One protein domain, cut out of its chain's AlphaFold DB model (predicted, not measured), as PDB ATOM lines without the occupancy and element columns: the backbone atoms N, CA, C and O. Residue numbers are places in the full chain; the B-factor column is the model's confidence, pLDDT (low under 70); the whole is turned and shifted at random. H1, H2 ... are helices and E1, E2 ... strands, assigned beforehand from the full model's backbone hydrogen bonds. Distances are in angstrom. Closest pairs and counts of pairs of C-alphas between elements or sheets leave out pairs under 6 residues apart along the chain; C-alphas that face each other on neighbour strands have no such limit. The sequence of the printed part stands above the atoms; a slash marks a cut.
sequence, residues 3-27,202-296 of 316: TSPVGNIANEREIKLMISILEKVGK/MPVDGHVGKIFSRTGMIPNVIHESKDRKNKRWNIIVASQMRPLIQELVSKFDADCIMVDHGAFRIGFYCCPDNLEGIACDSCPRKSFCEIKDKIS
ATOM      1  N   THR A   3     -39.121 -21.121 -26.675       92.00
ATOM      2  CA  THR A   3     -39.930 -22.328 -26.836       92.00
ATOM      3  C   THR A   3     -40.812 -22.155 -28.061       92.00
ATOM      4  O   THR A   3     -41.498 -21.141 -28.181       92.00
ATOM      5  N   SER A   4     -40.798 -23.133 -28.961       91.88
ATOM      6  CA  SER A   4     -41.610 -23.130 -30.181       91.88
ATOM      7  C   SER A   4     -42.311 -24.476 -30.378       91.88
ATOM      8  O   SER A   4     -41.738 -25.506 -30.012       91.88
ATOM      9  N   PRO A   5     -43.518 -24.509 -30.970       92.81
ATOM     10  CA  PRO A   5     -44.201 -25.763 -31.274       92.81
ATOM     11  C   PRO A   5     -43.429 -26.565 -32.329       92.81
ATOM     12  O   PRO A   5     -42.837 -25.990 -33.244       92.81
ATOM     13  N   VAL A   6     -43.470 -27.901 -32.250       90.69
ATOM     14  CA  VAL A   6     -42.857 -28.761 -33.285       90.69
ATOM     15  C   VAL A   6     -43.585 -28.699 -34.629       90.69
ATOM     16  O   VAL A   6     -43.004 -29.085 -35.639       90.69
ATOM     17  N   GLY A   7     -44.836 -28.228 -34.652       89.38
ATOM     18  CA  GLY A   7     -45.735 -28.322 -35.799       89.38
ATOM     19  C   GLY A   7     -46.548 -29.611 -35.725       89.38
ATOM     20  O   GLY A   7     -47.425 -29.740 -34.877       89.38
ATOM     21  N   ASN A   8     -46.239 -30.579 -36.588       92.75
ATOM     22  CA  ASN A   8     -46.928 -31.868 -36.599       92.75
ATOM     23  C   ASN A   8     -46.489 -32.740 -35.412       92.75
ATOM     24  O   ASN A   8     -45.301 -33.053 -35.278       92.75
ATOM     25  N   ILE A   9     -47.459 -33.157 -34.597       96.00
ATOM     26  CA  ILE A   9     -47.268 -33.984 -33.398       96.00
ATOM     27  C   ILE A   9     -47.624 -35.443 -33.722       96.00
ATOM     28  O   ILE A   9     -48.551 -35.717 -34.487       96.00
ATOM     29  N   ALA A  10     -46.863 -36.390 -33.176       96.88
ATOM     30  CA  ALA A  10     -47.164 -37.814 -33.262       96.88
ATOM     31  C   ALA A  10     -48.230 -38.205 -32.231       96.88
ATOM     32  O   ALA A  10     -48.217 -37.724 -31.100       96.88
ATOM     33  N   ASN A  11     -49.145 -39.100 -32.600       96.88
ATOM     34  CA  ASN A  11     -50.093 -39.637 -31.623       96.88
ATOM     35  C   ASN A  11     -49.406 -40.645 -30.684       96.88
ATOM     36  O   ASN A  11     -48.324 -41.157 -30.970       96.88
ATOM     37  N   GLU A  12     -50.054 -40.978 -29.569       97.44
ATOM     38  CA  GLU A  12     -49.481 -41.852 -28.539       97.44
ATOM     39  C   GLU A  12     -49.037 -43.228 -29.066       97.44
ATOM     40  O   GLU A  12     -47.979 -43.734 -28.685       97.44
ATOM     41  N   ARG A  13     -49.798 -43.818 -29.998       97.69
ATOM     42  CA  ARG A  13     -49.444 -45.102 -30.620       97.69
ATOM     43  C   ARG A  13     -48.168 -44.985 -31.452       97.69
ATOM     44  O   ARG A  13     -47.309 -45.861 -31.371       97.69
ATOM     45  N   GLU A  14     -48.036 -43.924 -32.245       97.81
ATOM     46  CA  GLU A  14     -46.821 -43.646 -33.017       97.81
ATOM     47  C   GLU A  14     -45.616 -43.421 -32.097       97.81
ATOM     48  O   GLU A  14     -44.547 -43.970 -32.355       97.81
ATOM     49  N   ILE A  15     -45.790 -42.663 -31.008       98.19
ATOM     50  CA  ILE A  15     -44.731 -42.403 -30.023       98.19
ATOM     51  C   ILE A  15     -44.230 -43.713 -29.413       98.19
ATOM     52  O   ILE A  15     -43.028 -43.981 -29.449       98.19
ATOM     53  N   LYS A  16     -45.140 -44.566 -28.930       98.25
ATOM     54  CA  LYS A  16     -44.789 -45.870 -28.353       98.25
ATOM     55  C   LYS A  16     -43.997 -46.739 -29.337       98.25
ATOM     56  O   LYS A  16     -42.997 -47.350 -28.962       98.25
ATOM     57  N   LEU A  17     -44.412 -46.773 -30.606       98.19
ATOM     58  CA  LEU A  17     -43.715 -47.523 -31.656       98.19
ATOM     59  C   LEU A  17     -42.318 -46.960 -31.937       98.19
ATOM     60  O   LEU A  17     -41.366 -47.727 -32.059       98.19
ATOM     61  N   MET A  18     -42.174 -45.636 -32.015       98.25
ATOM     62  CA  MET A  18     -40.870 -45.005 -32.225       98.25
ATOM     63  C   MET A  18     -39.913 -45.258 -31.061       98.25
ATOM     64  O   MET A  18     -38.763 -45.609 -31.311       98.25
ATOM     65  N   ILE A  19     -40.377 -45.145 -29.815       98.44
ATOM     66  CA  ILE A  19     -39.572 -45.445 -28.623       98.44
ATOM     67  C   ILE A  19     -39.109 -46.903 -28.642       98.44
ATOM     68  O   ILE A  19     -37.921 -47.158 -28.478       98.44
ATOM     69  N   SER A  20     -40.001 -47.850 -28.947       98.31
ATOM     70  CA  SER A  20     -39.639 -49.268 -29.063       98.31
ATOM     71  C   SER A  20     -38.593 -49.526 -30.160       98.31
ATOM     72  O   SER A  20     -37.651 -50.298 -29.960       98.31
ATOM     73  N   ILE A  21     -38.703 -48.850 -31.311       97.75
ATOM     74  CA  ILE A  21     -37.699 -48.930 -32.384       97.75
ATOM     75  C   ILE A  21     -36.350 -48.391 -31.906       97.75
ATOM     76  O   ILE A  21     -35.323 -49.032 -32.129       97.75
ATOM     77  N   LEU A  22     -36.342 -47.223 -31.258       98.31
ATOM     78  CA  LEU A  22     -35.127 -46.600 -30.740       98.31
ATOM     79  C   LEU A  22     -34.461 -47.473 -29.677       98.31
ATOM     80  O   LEU A  22     -33.263 -47.718 -29.766       98.31
ATOM     81  N   GLU A  23     -35.232 -48.016 -28.739       98.25
ATOM     82  CA  GLU A  23     -34.738 -48.939 -27.719       98.25
ATOM     83  C   GLU A  23     -34.103 -50.186 -28.350       98.25
ATOM     84  O   GLU A  23     -33.001 -50.584 -27.974       98.25
ATOM     85  N   LYS A  24     -34.756 -50.785 -29.356       97.81
ATOM     86  CA  LYS A  24     -34.217 -51.943 -30.085       97.81
ATOM     87  C   LYS A  24     -32.894 -51.610 -30.776       97.81
ATOM     88  O   LYS A  24     -31.956 -52.400 -30.703       97.81
ATOM     89  N   VAL A  25     -32.807 -50.452 -31.432       97.50
ATOM     90  CA  VAL A  25     -31.556 -49.976 -32.043       97.50
ATOM     91  C   VAL A  25     -30.478 -49.778 -30.974       97.50
ATOM     92  O   VAL A  25     -29.346 -50.214 -31.170       97.50
ATOM     93  N   GLY A  26     -30.831 -49.186 -29.831       97.06
ATOM     94  CA  GLY A  26     -29.945 -49.007 -28.685       97.06
ATOM     95  C   GLY A  26     -29.367 -50.314 -28.162       97.06
ATOM     96  O   GLY A  26     -28.151 -50.445 -28.076       97.06
ATOM     97  N   LYS A  27     -30.223 -51.311 -27.911       96.25
ATOM     98  CA  LYS A  27     -29.821 -52.646 -27.434       96.25
ATOM     99  C   LYS A  27     -28.847 -53.352 -28.378       96.25
ATOM    100  O   LYS A  27     -28.006 -54.118 -27.920       96.25
ATOM    101  N   MET A 202     -31.605 -40.470 -18.746       95.62
ATOM    102  CA  MET A 202     -31.125 -40.248 -20.108       95.62
ATOM    103  C   MET A 202     -30.070 -39.125 -20.164       95.62
ATOM    104  O   MET A 202     -30.336 -38.021 -19.668       95.62
ATOM    105  N   PRO A 203     -28.908 -39.348 -20.810       93.62
ATOM    106  CA  PRO A 203     -27.910 -38.307 -21.058       93.62
ATOM    107  C   PRO A 203     -28.404 -37.144 -21.933       93.62
ATOM    108  O   PRO A 203     -28.003 -36.015 -21.672       93.62
ATOM    109  N   VAL A 204     -29.243 -37.418 -22.941       94.25
ATOM    110  CA  VAL A 204     -29.861 -36.497 -23.918       94.25
ATOM    111  C   VAL A 204     -28.926 -35.421 -24.469       94.25
ATOM    112  O   VAL A 204     -28.633 -34.403 -23.843       94.25
ATOM    113  N   ASP A 205     -28.547 -35.576 -25.735       91.62
ATOM    114  CA  ASP A 205     -27.847 -34.535 -26.482       91.62
ATOM    115  C   ASP A 205     -28.686 -33.927 -27.607       91.62
ATOM    116  O   ASP A 205     -29.875 -34.213 -27.768       91.62
ATOM    117  N   GLY A 206     -28.063 -33.048 -28.390       91.88
ATOM    118  CA  GLY A 206     -28.726 -32.403 -29.511       91.88
ATOM    119  C   GLY A 206     -29.253 -33.377 -30.563       91.88
ATOM    120  O   GLY A 206     -30.298 -33.113 -31.156       91.88
ATOM    121  N   HIS A 207     -28.581 -34.511 -30.802       93.81
ATOM    122  CA  HIS A 207     -29.039 -35.523 -31.755       93.81
ATOM    123  C   HIS A 207     -30.294 -36.219 -31.241       93.81
ATOM    124  O   HIS A 207     -31.250 -36.383 -32.004       93.81
ATOM    125  N   VAL A 208     -30.315 -36.549 -29.951       96.06
ATOM    126  CA  VAL A 208     -31.490 -37.110 -29.275       96.06
ATOM    127  C   VAL A 208     -32.644 -36.111 -29.327       96.06
ATOM    128  O   VAL A 208     -33.692 -36.416 -29.896       96.06
ATOM    129  N   GLY A 209     -32.435 -34.875 -28.862       95.62
ATOM    130  CA  GLY A 209     -33.452 -33.822 -28.915       95.62
ATOM    131  C   GLY A 209     -33.985 -33.584 -30.332       95.62
ATOM    132  O   GLY A 209     -35.193 -33.434 -30.532       95.62
ATOM    133  N   LYS A 210     -33.107 -33.625 -31.341       94.62
ATOM    134  CA  LYS A 210     -33.462 -33.498 -32.762       94.62
ATOM    135  C   LYS A 210     -34.371 -34.622 -33.228       94.62
ATOM    136  O   LYS A 210     -35.335 -34.329 -33.932       94.62
ATOM    137  N   ILE A 211     -34.091 -35.874 -32.866       96.44
ATOM    138  CA  ILE A 211     -34.959 -36.999 -33.225       96.44
ATOM    139  C   ILE A 211     -36.347 -36.795 -32.628       96.44
ATOM    140  O   ILE A 211     -37.303 -36.735 -33.395       96.44
ATOM    141  N   PHE A 212     -36.448 -36.568 -31.315       97.25
ATOM    142  CA  PHE A 212     -37.734 -36.359 -30.642       97.25
ATOM    143  C   PHE A 212     -38.524 -35.180 -31.235       97.25
ATOM    144  O   PHE A 212     -39.737 -35.272 -31.425       97.25
ATOM    145  N   SER A 213     -37.837 -34.097 -31.604       95.56
ATOM    146  CA  SER A 213     -38.460 -32.915 -32.216       95.56
ATOM    147  C   SER A 213     -38.925 -33.163 -33.658       95.56
ATOM    148  O   SER A 213     -40.040 -32.803 -34.042       95.56
ATOM    149  N   ARG A 214     -38.080 -33.783 -34.498       93.94
ATOM    150  CA  ARG A 214     -38.357 -33.999 -35.934       93.94
ATOM    151  C   ARG A 214     -39.438 -35.045 -36.184       93.94
ATOM    152  O   ARG A 214     -40.100 -34.999 -37.221       93.94
ATOM    153  N   THR A 215     -39.611 -35.976 -35.254       95.56
ATOM    154  CA  THR A 215     -40.673 -36.981 -35.287       95.56
ATOM    155  C   THR A 215     -41.948 -36.535 -34.576       95.56
ATOM    156  O   THR A 215     -42.914 -37.290 -34.566       95.56
ATOM    157  N   GLY A 216     -41.967 -35.344 -33.971       96.12
ATOM    158  CA  GLY A 216     -43.123 -34.845 -33.229       96.12
ATOM    159  C   GLY A 216     -43.449 -35.656 -31.972       96.12
ATOM    160  O   GLY A 216     -44.601 -35.663 -31.554       96.12
ATOM    161  N   MET A 217     -42.472 -36.364 -31.386       97.44
ATOM    162  CA  MET A 217     -42.671 -37.115 -30.136       97.44
ATOM    163  C   MET A 217     -42.925 -36.192 -28.943       97.44
ATOM    164  O   MET A 217     -43.609 -36.567 -27.999       97.44
ATOM    165  N   ILE A 218     -42.389 -34.979 -29.003       96.25
ATOM    166  CA  ILE A 218     -42.601 -33.920 -28.019       96.25
ATOM    167  C   ILE A 218     -43.370 -32.762 -28.664       96.25
ATOM    168  O   ILE A 218     -43.194 -32.514 -29.857       96.25
ATOM    169  N   PRO A 219     -44.199 -32.028 -27.905       94.12
ATOM    170  CA  PRO A 219     -45.036 -30.964 -28.462       94.12
ATOM    171  C   PRO A 219     -44.270 -29.659 -28.724       94.12
ATOM    172  O   PRO A 219     -44.618 -28.903 -29.631       94.12
ATOM    173  N   ASN A 220     -43.220 -29.388 -27.944       94.44
ATOM    174  CA  ASN A 220     -42.484 -28.129 -27.973       94.44
ATOM    175  C   ASN A 220     -40.973 -28.370 -27.998       94.44
ATOM    176  O   ASN A 220     -40.471 -29.312 -27.386       94.44
ATOM    177  N   VAL A 221     -40.253 -27.477 -28.672       93.31
ATOM    178  CA  VAL A 221     -38.793 -27.466 -28.758       93.31
ATOM    179  C   VAL A 221     -38.262 -26.230 -28.068       93.31
ATOM    180  O   VAL A 221     -38.702 -25.115 -28.347       93.31
ATOM    181  N   ILE A 222     -37.281 -26.436 -27.196       93.38
ATOM    182  CA  ILE A 222     -36.537 -25.355 -26.565       93.38
ATOM    183  C   ILE A 222     -35.248 -25.155 -27.359       93.38
ATOM    184  O   ILE A 222     -34.453 -26.084 -27.517       93.38
ATOM    185  N   HIS A 223     -35.041 -23.947 -27.872       91.38
ATOM    186  CA  HIS A 223     -33.924 -23.648 -28.758       91.38
ATOM    187  C   HIS A 223     -33.295 -22.277 -28.487       91.38
ATOM    188  O   HIS A 223     -33.877 -21.387 -27.852       91.38
ATOM    189  N   GLU A 224     -32.076 -22.100 -28.991       87.31
ATOM    190  CA  GLU A 224     -31.405 -20.804 -28.998       87.31
ATOM    191  C   GLU A 224     -32.217 -19.809 -29.846       87.31
ATOM    192  O   GLU A 224     -32.628 -20.110 -30.974       87.31
ATOM    193  N   SER A 225     -32.484 -18.622 -29.293       69.25
ATOM    194  CA  SER A 225     -33.093 -17.521 -30.045       69.25
ATOM    195  C   SER A 225     -32.013 -16.677 -30.704       69.25
ATOM    196  O   SER A 225     -30.867 -16.675 -30.260       69.25
ATOM    197  N   LYS A 226     -32.378 -15.915 -31.738       67.31
ATOM    198  CA  LYS A 226     -31.466 -14.951 -32.363       67.31
ATOM    199  C   LYS A 226     -30.840 -14.020 -31.324       67.31
ATOM    200  O   LYS A 226     -31.548 -13.480 -30.478       67.31
ATOM    201  N   ASP A 227     -29.568 -13.716 -31.545       51.84
ATOM    202  CA  ASP A 227     -29.052 -12.370 -31.338       51.84
ATOM    203  C   ASP A 227     -28.666 -11.800 -32.712       51.84
ATOM    204  O   ASP A 227     -28.257 -12.551 -33.606       51.84
ATOM    205  N   ARG A 228     -28.870 -10.495 -32.927       47.84
ATOM    206  CA  ARG A 228     -29.018  -9.823 -34.244       47.84
ATOM    207  C   ARG A 228     -27.842  -9.989 -35.232       47.84
ATOM    208  O   ARG A 228     -27.937  -9.517 -36.361       47.84
ATOM    209  N   LYS A 229     -26.761 -10.677 -34.853       54.38
ATOM    210  CA  LYS A 229     -25.523 -10.840 -35.630       54.38
ATOM    211  C   LYS A 229     -25.176 -12.284 -36.041       54.38
ATOM    212  O   LYS A 229     -24.268 -12.446 -36.849       54.38
ATOM    213  N   ASN A 230     -25.883 -13.326 -35.575       50.97
ATOM    214  CA  ASN A 230     -25.542 -14.729 -35.886       50.97
ATOM    215  C   ASN A 230     -26.650 -15.493 -36.642       50.97
ATOM    216  O   ASN A 230     -27.809 -15.524 -36.239       50.97
ATOM    217  N   LYS A 231     -26.270 -16.140 -37.756       54.38
ATOM    218  CA  LYS A 231     -27.149 -16.803 -38.746       54.38
ATOM    219  C   LYS A 231     -27.596 -18.236 -38.388       54.38
ATOM    220  O   LYS A 231     -28.166 -18.904 -39.246       54.38
ATOM    221  N   ARG A 232     -27.320 -18.763 -37.189       57.28
ATOM    222  CA  ARG A 232     -27.664 -20.162 -36.852       57.28
ATOM    223  C   ARG A 232     -29.037 -20.224 -36.183       57.28
ATOM    224  O   ARG A 232     -29.169 -19.909 -35.010       57.28
ATOM    225  N   TRP A 233     -30.058 -20.578 -36.956       68.50
ATOM    226  CA  TRP A 233     -31.434 -20.716 -36.476       68.50
ATOM    227  C   TRP A 233     -31.654 -22.095 -35.832       68.50
ATOM    228  O   TRP A 233     -31.100 -23.087 -36.307       68.50
ATOM    229  N   ASN A 234     -32.515 -22.153 -34.809       81.31
ATOM    230  CA  ASN A 234     -33.186 -23.371 -34.328       81.31
ATOM    231  C   ASN A 234     -32.263 -24.492 -33.800       81.31
ATOM    232  O   ASN A 234     -32.532 -25.683 -33.998       81.31
ATOM    233  N   ILE A 235     -31.176 -24.110 -33.122       87.94
ATOM    234  CA  ILE A 235     -30.315 -25.041 -32.380       87.94
ATOM    235  C   ILE A 235     -31.030 -25.472 -31.101       87.94
ATOM    236  O   ILE A 235     -31.357 -24.634 -30.262       87.94
ATOM    237  N   ILE A 236     -31.250 -26.775 -30.956       90.88
ATOM    238  CA  ILE A 236     -31.885 -27.371 -29.784       90.88
ATOM    239  C   ILE A 236     -31.012 -27.192 -28.544       90.88
ATOM    240  O   ILE A 236     -29.814 -27.467 -28.572       90.88
ATOM    241  N   VAL A 237     -31.638 -26.847 -27.419       91.62
ATOM    242  CA  VAL A 237     -30.980 -26.890 -26.111       91.62
ATOM    243  C   VAL A 237     -31.389 -28.151 -25.366       91.62
ATOM    244  O   VAL A 237     -32.330 -28.178 -24.574       91.62
ATOM    245  N   ALA A 238     -30.641 -29.217 -25.647       91.69
ATOM    246  CA  ALA A 238     -30.917 -30.570 -25.173       91.69
ATOM    247  C   ALA A 238     -31.027 -30.676 -23.645       91.69
ATOM    248  O   ALA A 238     -31.913 -31.363 -23.147       91.69
ATOM    249  N   SER A 239     -30.200 -29.937 -22.898       90.38
ATOM    250  CA  SER A 239     -30.224 -29.947 -21.430       90.38
ATOM    251  C   SER A 239     -31.566 -29.498 -20.848       90.38
ATOM    252  O   SER A 239     -32.012 -30.057 -19.851       90.38
ATOM    253  N   GLN A 240     -32.242 -28.534 -21.482       93.19
ATOM    254  CA  GLN A 240     -33.566 -28.075 -21.049       93.19
ATOM    255  C   GLN A 240     -34.689 -28.998 -21.533       93.19
ATOM    256  O   GLN A 240     -35.747 -29.056 -20.916       93.19
ATOM    257  N   MET A 241     -34.458 -29.746 -22.613       94.94
ATOM    258  CA  MET A 241     -35.422 -30.712 -23.147       94.94
ATOM    259  C   MET A 241     -35.328 -32.089 -22.478       94.94
ATOM    260  O   MET A 241     -36.279 -32.865 -22.563       94.94
ATOM    261  N   ARG A 242     -34.215 -32.394 -21.796       95.75
ATOM    262  CA  ARG A 242     -33.961 -33.685 -21.142       95.75
ATOM    263  C   ARG A 242     -35.095 -34.122 -20.207       95.75
ATOM    264  O   ARG A 242     -35.533 -35.251 -20.385       95.75
ATOM    265  N   PRO A 243     -35.605 -33.301 -19.260       95.56
ATOM    266  CA  PRO A 243     -36.654 -33.761 -18.345       95.56
ATOM    267  C   PRO A 243     -37.929 -34.192 -19.076       95.56
ATOM    268  O   PRO A 243     -38.477 -35.245 -18.771       95.56
ATOM    269  N   LEU A 244     -38.341 -33.434 -20.099       96.25
ATOM    270  CA  LEU A 244     -39.513 -33.751 -20.919       96.25
ATOM    271  C   LEU A 244     -39.320 -35.049 -21.719       96.25
ATOM    272  O   LEU A 244     -40.227 -35.871 -21.810       96.25
ATOM    273  N   ILE A 245     -38.136 -35.233 -22.312       97.75
ATOM    274  CA  ILE A 245     -37.801 -36.447 -23.069       97.75
ATOM    275  C   ILE A 245     -37.751 -37.663 -22.135       97.75
ATOM    276  O   ILE A 245     -38.328 -38.698 -22.457       97.75
ATOM    277  N   GLN A 246     -37.114 -37.521 -20.971       96.94
ATOM    278  CA  GLN A 246     -37.049 -38.545 -19.929       96.94
ATOM    279  C   GLN A 246     -38.450 -38.987 -19.501       96.94
ATOM    280  O   GLN A 246     -38.741 -40.178 -19.523       96.94
ATOM    281  N   GLU A 247     -39.315 -38.039 -19.136       96.81
ATOM    282  CA  GLU A 247     -40.684 -38.319 -18.699       96.81
ATOM    283  C   GLU A 247     -41.471 -39.076 -19.774       96.81
ATOM    284  O   GLU A 247     -42.111 -40.089 -19.485       96.81
ATOM    285  N   LEU A 248     -41.362 -38.636 -21.031       97.62
ATOM    286  CA  LEU A 248     -42.028 -39.287 -22.153       97.62
ATOM    287  C   LEU A 248     -41.574 -40.739 -22.330       97.62
ATOM    288  O   LEU A 248     -42.409 -41.609 -22.553       97.62
ATOM    289  N   VAL A 249     -40.268 -41.004 -22.254       97.62
ATOM    290  CA  VAL A 249     -39.725 -42.361 -22.407       97.62
ATOM    291  C   VAL A 249     -40.120 -43.246 -21.228       97.62
ATOM    292  O   VAL A 249     -40.581 -44.369 -21.438       97.62
ATOM    293  N   SER A 250     -40.027 -42.722 -20.005       95.88
ATOM    294  CA  SER A 250     -40.432 -43.428 -18.788       95.88
ATOM    295  C   SER A 250     -41.920 -43.785 -18.777       95.88
ATOM    296  O   SER A 250     -42.264 -44.847 -18.276       95.88
ATOM    297  N   LYS A 251     -42.798 -42.976 -19.393       96.81
ATOM    298  CA  LYS A 251     -44.236 -43.287 -19.532       96.81
ATOM    299  C   LYS A 251     -44.501 -44.642 -20.209       96.81
ATOM    300  O   LYS A 251     -45.547 -45.244 -19.985       96.81
ATOM    301  N   PHE A 252     -43.589 -45.108 -21.061       96.62
ATOM    302  CA  PHE A 252     -43.737 -46.362 -21.802       96.62
ATOM    303  C   PHE A 252     -42.887 -47.511 -21.243       96.62
ATOM    304  O   PHE A 252     -42.699 -48.497 -21.955       96.62
ATOM    305  N   ASP A 253     -42.367 -47.379 -20.016       94.12
ATOM    306  CA  ASP A 253     -41.517 -48.373 -19.340       94.12
ATOM    307  C   ASP A 253     -40.302 -48.823 -20.177       94.12
ATOM    308  O   ASP A 253     -39.813 -49.947 -20.061       94.12
ATOM    309  N   ALA A 254     -39.820 -47.944 -21.058       96.38
ATOM    310  CA  ALA A 254     -38.703 -48.239 -21.944       96.38
ATOM    311  C   ALA A 254     -37.358 -47.984 -21.253       96.38
ATOM    312  O   ALA A 254     -37.214 -47.076 -20.428       96.38
ATOM    313  N   ASP A 255     -36.340 -48.755 -21.644       97.44
ATOM    314  CA  ASP A 255     -34.971 -48.534 -21.192       97.44
ATOM    315  C   ASP A 255     -34.438 -47.197 -21.726       97.44
ATOM    316  O   ASP A 255     -34.134 -47.031 -22.912       97.44
ATOM    317  N   CYS A 256     -34.325 -46.232 -20.819       96.88
ATOM    318  CA  CYS A 256     -33.942 -44.859 -21.108       96.88
ATOM    319  C   CYS A 256     -32.550 -44.751 -21.742       96.88
ATOM    320  O   CYS A 256     -32.353 -43.949 -22.658       96.88
ATOM    321  N   ILE A 257     -31.599 -45.584 -21.317       97.25
ATOM    322  CA  ILE A 257     -30.235 -45.568 -21.851       97.25
ATOM    323  C   ILE A 257     -30.210 -46.134 -23.269       97.25
ATOM    324  O   ILE A 257     -29.552 -45.578 -24.152       97.25
ATOM    325  N   MET A 258     -30.978 -47.193 -23.524       97.75
ATOM    326  CA  MET A 258     -31.069 -47.775 -24.864       97.75
ATOM    327  C   MET A 258     -31.824 -46.855 -25.830       97.75
ATOM    328  O   MET A 258     -31.394 -46.673 -26.968       97.75
ATOM    329  N   VAL A 259     -32.912 -46.220 -25.389       98.31
ATOM    330  CA  VAL A 259     -33.642 -45.239 -26.209       98.31
ATOM    331  C   VAL A 259     -32.760 -44.037 -26.546       98.31
ATOM    332  O   VAL A 259     -32.734 -43.622 -27.707       98.31
ATOM    333  N   ASP A 260     -32.011 -43.507 -25.573       97.69
ATOM    334  CA  ASP A 260     -31.056 -42.411 -25.783       97.69
ATOM    335  C   ASP A 260     -30.019 -42.787 -26.842       97.69
ATOM    336  O   ASP A 260     -29.876 -42.093 -27.852       97.69
ATOM    337  N   HIS A 261     -29.369 -43.942 -26.675       96.75
ATOM    338  CA  HIS A 261     -28.342 -44.384 -27.607       96.75
ATOM    339  C   HIS A 261     -28.895 -44.633 -29.016       96.75
ATOM    340  O   HIS A 261     -28.297 -44.217 -30.014       96.75
ATOM    341  N   GLY A 262     -30.066 -45.266 -29.122       97.38
ATOM    342  CA  GLY A 262     -30.738 -45.459 -30.402       97.38
ATOM    343  C   GLY A 262     -31.063 -44.130 -31.080       97.38
ATOM    344  O   GLY A 262     -30.785 -43.955 -32.269       97.38
ATOM    345  N   ALA A 263     -31.598 -43.160 -30.332       97.38
ATOM    346  CA  ALA A 263     -31.909 -41.830 -30.849       97.38
ATOM    347  C   ALA A 263     -30.645 -41.093 -31.300       97.38
ATOM    348  O   ALA A 263     -30.633 -40.508 -32.382       97.38
ATOM    349  N   PHE A 264     -29.566 -41.175 -30.523       95.19
ATOM    350  CA  PHE A 264     -28.269 -40.614 -30.877       95.19
ATOM    351  C   PHE A 264     -27.747 -41.197 -32.198       95.19
ATOM    352  O   PHE A 264     -27.466 -40.448 -33.138       95.19
ATOM    353  N   ARG A 265     -27.694 -42.533 -32.326       94.00
ATOM    354  CA  ARG A 265     -27.186 -43.205 -33.533       94.00
ATOM    355  C   ARG A 265     -28.037 -42.910 -34.768       94.00
ATOM    356  O   ARG A 265     -27.492 -42.559 -35.816       94.00
ATOM    357  N   ILE A 266     -29.365 -42.965 -34.662       94.50
ATOM    358  CA  ILE A 266     -30.257 -42.595 -35.776       94.50
ATOM    359  C   ILE A 266     -30.129 -41.102 -36.113       94.50
ATOM    360  O   ILE A 266     -30.075 -40.730 -37.289       94.50
ATOM    361  N   GLY A 267     -30.020 -40.239 -35.104       93.00
ATOM    362  CA  GLY A 267     -29.791 -38.807 -35.270       93.00
ATOM    363  C   GLY A 267     -28.515 -38.502 -36.050       93.00
ATOM    364  O   GLY A 267     -28.536 -37.639 -36.928       93.00
ATOM    365  N   PHE A 268     -27.430 -39.218 -35.760       89.88
ATOM    366  CA  PHE A 268     -26.123 -39.029 -36.386       89.88
ATOM    367  C   PHE A 268     -26.069 -39.575 -37.826       89.88
ATOM    368  O   PHE A 268     -25.722 -38.851 -38.764       89.88
ATOM    369  N   TYR A 269     -26.472 -40.833 -38.044       89.88
ATOM    370  CA  TYR A 269     -26.327 -41.481 -39.358       89.88
ATOM    371  C   TYR A 269     -27.488 -41.215 -40.321       89.88
ATOM    372  O   TYR A 269     -27.271 -41.188 -41.530       89.88
ATOM    373  N   CYS A 270     -28.717 -41.020 -39.833       90.38
ATOM    374  CA  CYS A 270     -29.895 -40.902 -40.700       90.38
ATOM    375  C   CYS A 270     -30.429 -39.470 -40.822       90.38
ATOM    376  O   CYS A 270     -31.074 -39.145 -41.823       90.38
ATOM    377  N   CYS A 271     -30.192 -38.621 -39.818       89.75
ATOM    378  CA  CYS A 271     -30.855 -37.323 -39.682       89.75
ATOM    379  C   CYS A 271     -29.848 -36.159 -39.553       89.75
ATOM    380  O   CYS A 271     -29.823 -35.482 -38.523       89.75
ATOM    381  N   PRO A 272     -29.017 -35.895 -40.579       85.69
ATOM    382  CA  PRO A 272     -27.933 -34.922 -40.492       85.69
ATOM    383  C   PRO A 272     -28.450 -33.494 -40.275       85.69
ATOM    384  O   PRO A 272     -29.609 -33.159 -40.562       85.69
ATOM    385  N   ASP A 273     -27.577 -32.643 -39.738       83.38
ATOM    386  CA  ASP A 273     -27.913 -31.259 -39.409       83.38
ATOM    387  C   ASP A 273     -28.030 -30.377 -40.650       83.38
ATOM    388  O   ASP A 273     -29.001 -29.643 -40.765       83.38
ATOM    389  N   ASN A 274     -27.134 -30.490 -41.628       78.06
ATOM    390  CA  ASN A 274     -27.235 -29.737 -42.885       78.06
ATOM    391  C   ASN A 274     -28.343 -30.251 -43.827       78.06
ATOM    392  O   ASN A 274     -28.534 -29.676 -44.892       78.06
ATOM    393  N   LEU A 275     -29.073 -31.307 -43.439       80.88
ATOM    394  CA  LEU A 275     -30.075 -32.031 -44.242       80.88
ATOM    395  C   LEU A 275     -29.524 -32.719 -45.501       80.88
ATOM    396  O   LEU A 275     -30.236 -33.512 -46.117       80.88
ATOM    397  N   GLU A 276     -28.264 -32.485 -45.848       77.19
ATOM    398  CA  GLU A 276     -27.587 -33.151 -46.947       77.19
ATOM    399  C   GLU A 276     -27.428 -34.637 -46.629       77.19
ATOM    400  O   GLU A 276     -26.910 -35.030 -45.583       77.19
ATOM    401  N   GLY A 277     -27.933 -35.485 -47.518       75.25
ATOM    402  CA  GLY A 277     -27.942 -36.926 -47.303       75.25
ATOM    403  C   GLY A 277     -28.837 -37.394 -46.155       75.25
ATOM    404  O   GLY A 277     -28.527 -38.391 -45.488       75.25
ATOM    405  N   ILE A 278     -29.947 -36.682 -45.918       84.00
ATOM    406  CA  ILE A 278     -31.056 -37.175 -45.100       84.00
ATOM    407  C   ILE A 278     -31.621 -38.471 -45.688       84.00
ATOM    408  O   ILE A 278     -31.880 -38.575 -46.881       84.00
ATOM    409  N   ALA A 279     -31.818 -39.470 -44.832       82.44
ATOM    410  CA  ALA A 279     -32.131 -40.826 -45.268       82.44
ATOM    411  C   ALA A 279     -33.637 -41.151 -45.268       82.44
ATOM    412  O   ALA A 279     -33.985 -42.324 -45.223       82.44
ATOM    413  N   CYS A 280     -34.545 -40.167 -45.235       83.00
ATOM    414  CA  CYS A 280     -35.985 -40.436 -45.090       83.00
ATOM    415  C   CYS A 280     -36.539 -41.325 -46.213       83.00
ATOM    416  O   CYS A 280     -37.200 -42.320 -45.923       83.00
ATOM    417  N   ASP A 281     -36.219 -40.988 -47.462       83.88
ATOM    418  CA  ASP A 281     -36.743 -41.677 -48.647       83.88
ATOM    419  C   ASP A 281     -35.700 -42.617 -49.266       83.88
ATOM    420  O   ASP A 281     -36.010 -43.751 -49.625       83.88
ATOM    421  N   SER A 282     -34.436 -42.189 -49.285       86.81
ATOM    422  CA  SER A 282     -33.284 -42.979 -49.724       86.81
ATOM    423  C   SER A 282     -32.024 -42.537 -48.984       86.81
ATOM    424  O   SER A 282     -31.815 -41.342 -48.788       86.81
ATOM    425  N   CYS A 283     -31.165 -43.473 -48.585       88.75
ATOM    426  CA  CYS A 283     -29.915 -43.181 -47.886       88.75
ATOM    427  C   CYS A 283     -28.727 -43.152 -48.866       88.75
ATOM    428  O   CYS A 283     -28.275 -44.220 -49.285       88.75
ATOM    429  N   PRO A 284     -28.141 -41.979 -49.173       86.44
ATOM    430  CA  PRO A 284     -26.966 -41.907 -50.051       86.44
ATOM    431  C   PRO A 284     -25.701 -42.480 -49.402       86.44
ATOM    432  O   PRO A 284     -24.726 -42.772 -50.082       86.44
ATOM    433  N   ARG A 285     -25.722 -42.688 -48.081       86.94
ATOM    434  CA  ARG A 285     -24.615 -43.258 -47.301       86.94
ATOM    435  C   ARG A 285     -24.719 -44.776 -47.138       86.94
ATOM    436  O   ARG A 285     -23.962 -45.362 -46.372       86.94
ATOM    437  N   LYS A 286     -25.669 -45.434 -47.819       85.12
ATOM    438  CA  LYS A 286     -25.973 -46.865 -47.630       85.12
ATOM    439  C   LYS A 286     -24.747 -47.766 -47.817       85.12
ATOM    440  O   LYS A 286     -24.637 -48.765 -47.115       85.12
ATOM    441  N   SER A 287     -23.850 -47.450 -48.748       86.19
ATOM    442  CA  SER A 287     -22.681 -48.290 -49.049       86.19
ATOM    443  C   SER A 287     -21.585 -48.244 -47.982       86.19
ATOM    444  O   SER A 287     -20.806 -49.184 -47.903       86.19
ATOM    445  N   PHE A 288     -21.542 -47.205 -47.144       87.56
ATOM    446  CA  PHE A 288     -20.483 -46.997 -46.145       87.56
ATOM    447  C   PHE A 288     -21.023 -46.650 -44.744       87.56
ATOM    448  O   PHE A 288     -20.313 -46.105 -43.904       87.56
ATOM    449  N   CYS A 289     -22.297 -46.941 -44.467       87.88
ATOM    450  CA  CYS A 289     -22.905 -46.686 -43.164       87.88
ATOM    451  C   CYS A 289     -22.574 -47.808 -42.168       87.88
ATOM    452  O   CYS A 289     -23.071 -48.926 -42.286       87.88
ATOM    453  N   GLU A 290     -21.809 -47.471 -41.132       87.56
ATOM    454  CA  GLU A 290     -21.272 -48.407 -40.129       87.56
ATOM    455  C   GLU A 290     -22.335 -49.179 -39.328       87.56
ATOM    456  O   GLU A 290     -22.070 -50.274 -38.817       87.56
ATOM    457  N   ILE A 291     -23.542 -48.619 -39.207       90.44
ATOM    458  CA  ILE A 291     -24.641 -49.223 -38.440       90.44
ATOM    459  C   ILE A 291     -25.615 -50.019 -39.310       90.44
ATOM    460  O   ILE A 291     -26.454 -50.730 -38.763       90.44
ATOM    461  N   LYS A 292     -25.525 -49.914 -40.644       91.19
ATOM    462  CA  LYS A 292     -26.542 -50.427 -41.574       91.19
ATOM    463  C   LYS A 292     -26.820 -51.910 -41.367       91.19
ATOM    464  O   LYS A 292     -27.969 -52.276 -41.136       91.19
ATOM    465  N   ASP A 293     -25.784 -52.739 -41.450       91.38
ATOM    466  CA  ASP A 293     -25.952 -54.194 -41.418       91.38
ATOM    467  C   ASP A 293     -26.373 -54.666 -40.018       91.38
ATOM    468  O   ASP A 293     -27.187 -55.573 -39.879       91.38
ATOM    469  N   LYS A 294     -25.924 -53.958 -38.973       92.06
ATOM    470  CA  LYS A 294     -26.252 -54.257 -37.571       92.06
ATOM    471  C   LYS A 294     -27.736 -54.079 -37.268       92.06
ATOM    472  O   LYS A 294     -28.312 -54.877 -36.539       92.06
ATOM    473  N   ILE A 295     -28.365 -53.048 -37.834       93.19
ATOM    474  CA  ILE A 295     -29.789 -52.759 -37.609       93.19
ATOM    475  C   ILE A 295     -30.692 -53.257 -38.743       93.19
ATOM    476  O   ILE A 295     -31.867 -52.897 -38.775       93.19
ATOM    477  N   SER A 296     -30.156 -54.050 -39.681       90.12
ATOM    478  CA  SER A 296     -30.882 -54.519 -40.873       90.12
ATOM    479  C   SER A 296     -31.510 -53.370 -41.681       90.12
ATOM    480  O   SER A 296     -32.669 -53.418 -42.086       90.12
TER     481      SER A 296
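AT A GLANCE: This is residues 3 to 27 and 202 to 296 of the 316 residues of an uncharacterized protein of bacterium (UniProt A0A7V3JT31). Helices H1 and H2 both cross H4, and H3 meets H4 at a corner; a small antiparallel sheet, E1 and E2, has E2 near H2 and H3. The loop 224 to 237 and the winding end, 270 to 296, have no named element. The 120 printed residues run E1, H1, H2, E2, H3, H4: mostly helix, under half in named elements. The whole is compact, radius of gyration of the C-alphas 14.5 A, spanning 45 by 35 by 25 A.

IN THESE COORDINATES: E1, residues 3 to 5, begins at C-alpha 3 (-39.930, -22.328, -26.836). H1 is 12 to 27, 22.5 A; H2 206 to 214; E2 220 to 223; H3 238 to 250. H4, 256 to 269, 20.1 A, ends at C-alpha 269 (-26.327, -41.481, -39.358).

HOW THE PARTS SIT: N 4 of E1 and O 221 of E2 are within hydrogen-bond range, 2.9 A. H1 touches H4, about perpendicular at 85 degrees; closest C-alphas, Gly 26 and Gly 262, 4.0 A. H2 touches H4, about perpendicular at 86 degrees; closest C-alphas, His 207 and Gly 267, 4.9 A. H3 and H4 touch only at the corner. Every O i to N i+4 pair is within range in H1, H2 and H4, 7 of 9 in H3.

THE WHOLE: Residues 28 to 201 are not printed; C-alphas 27 and 202 are 14.5 A apart. The link E2 to H3 is long; pLDDT is under 70 at 225 to 233.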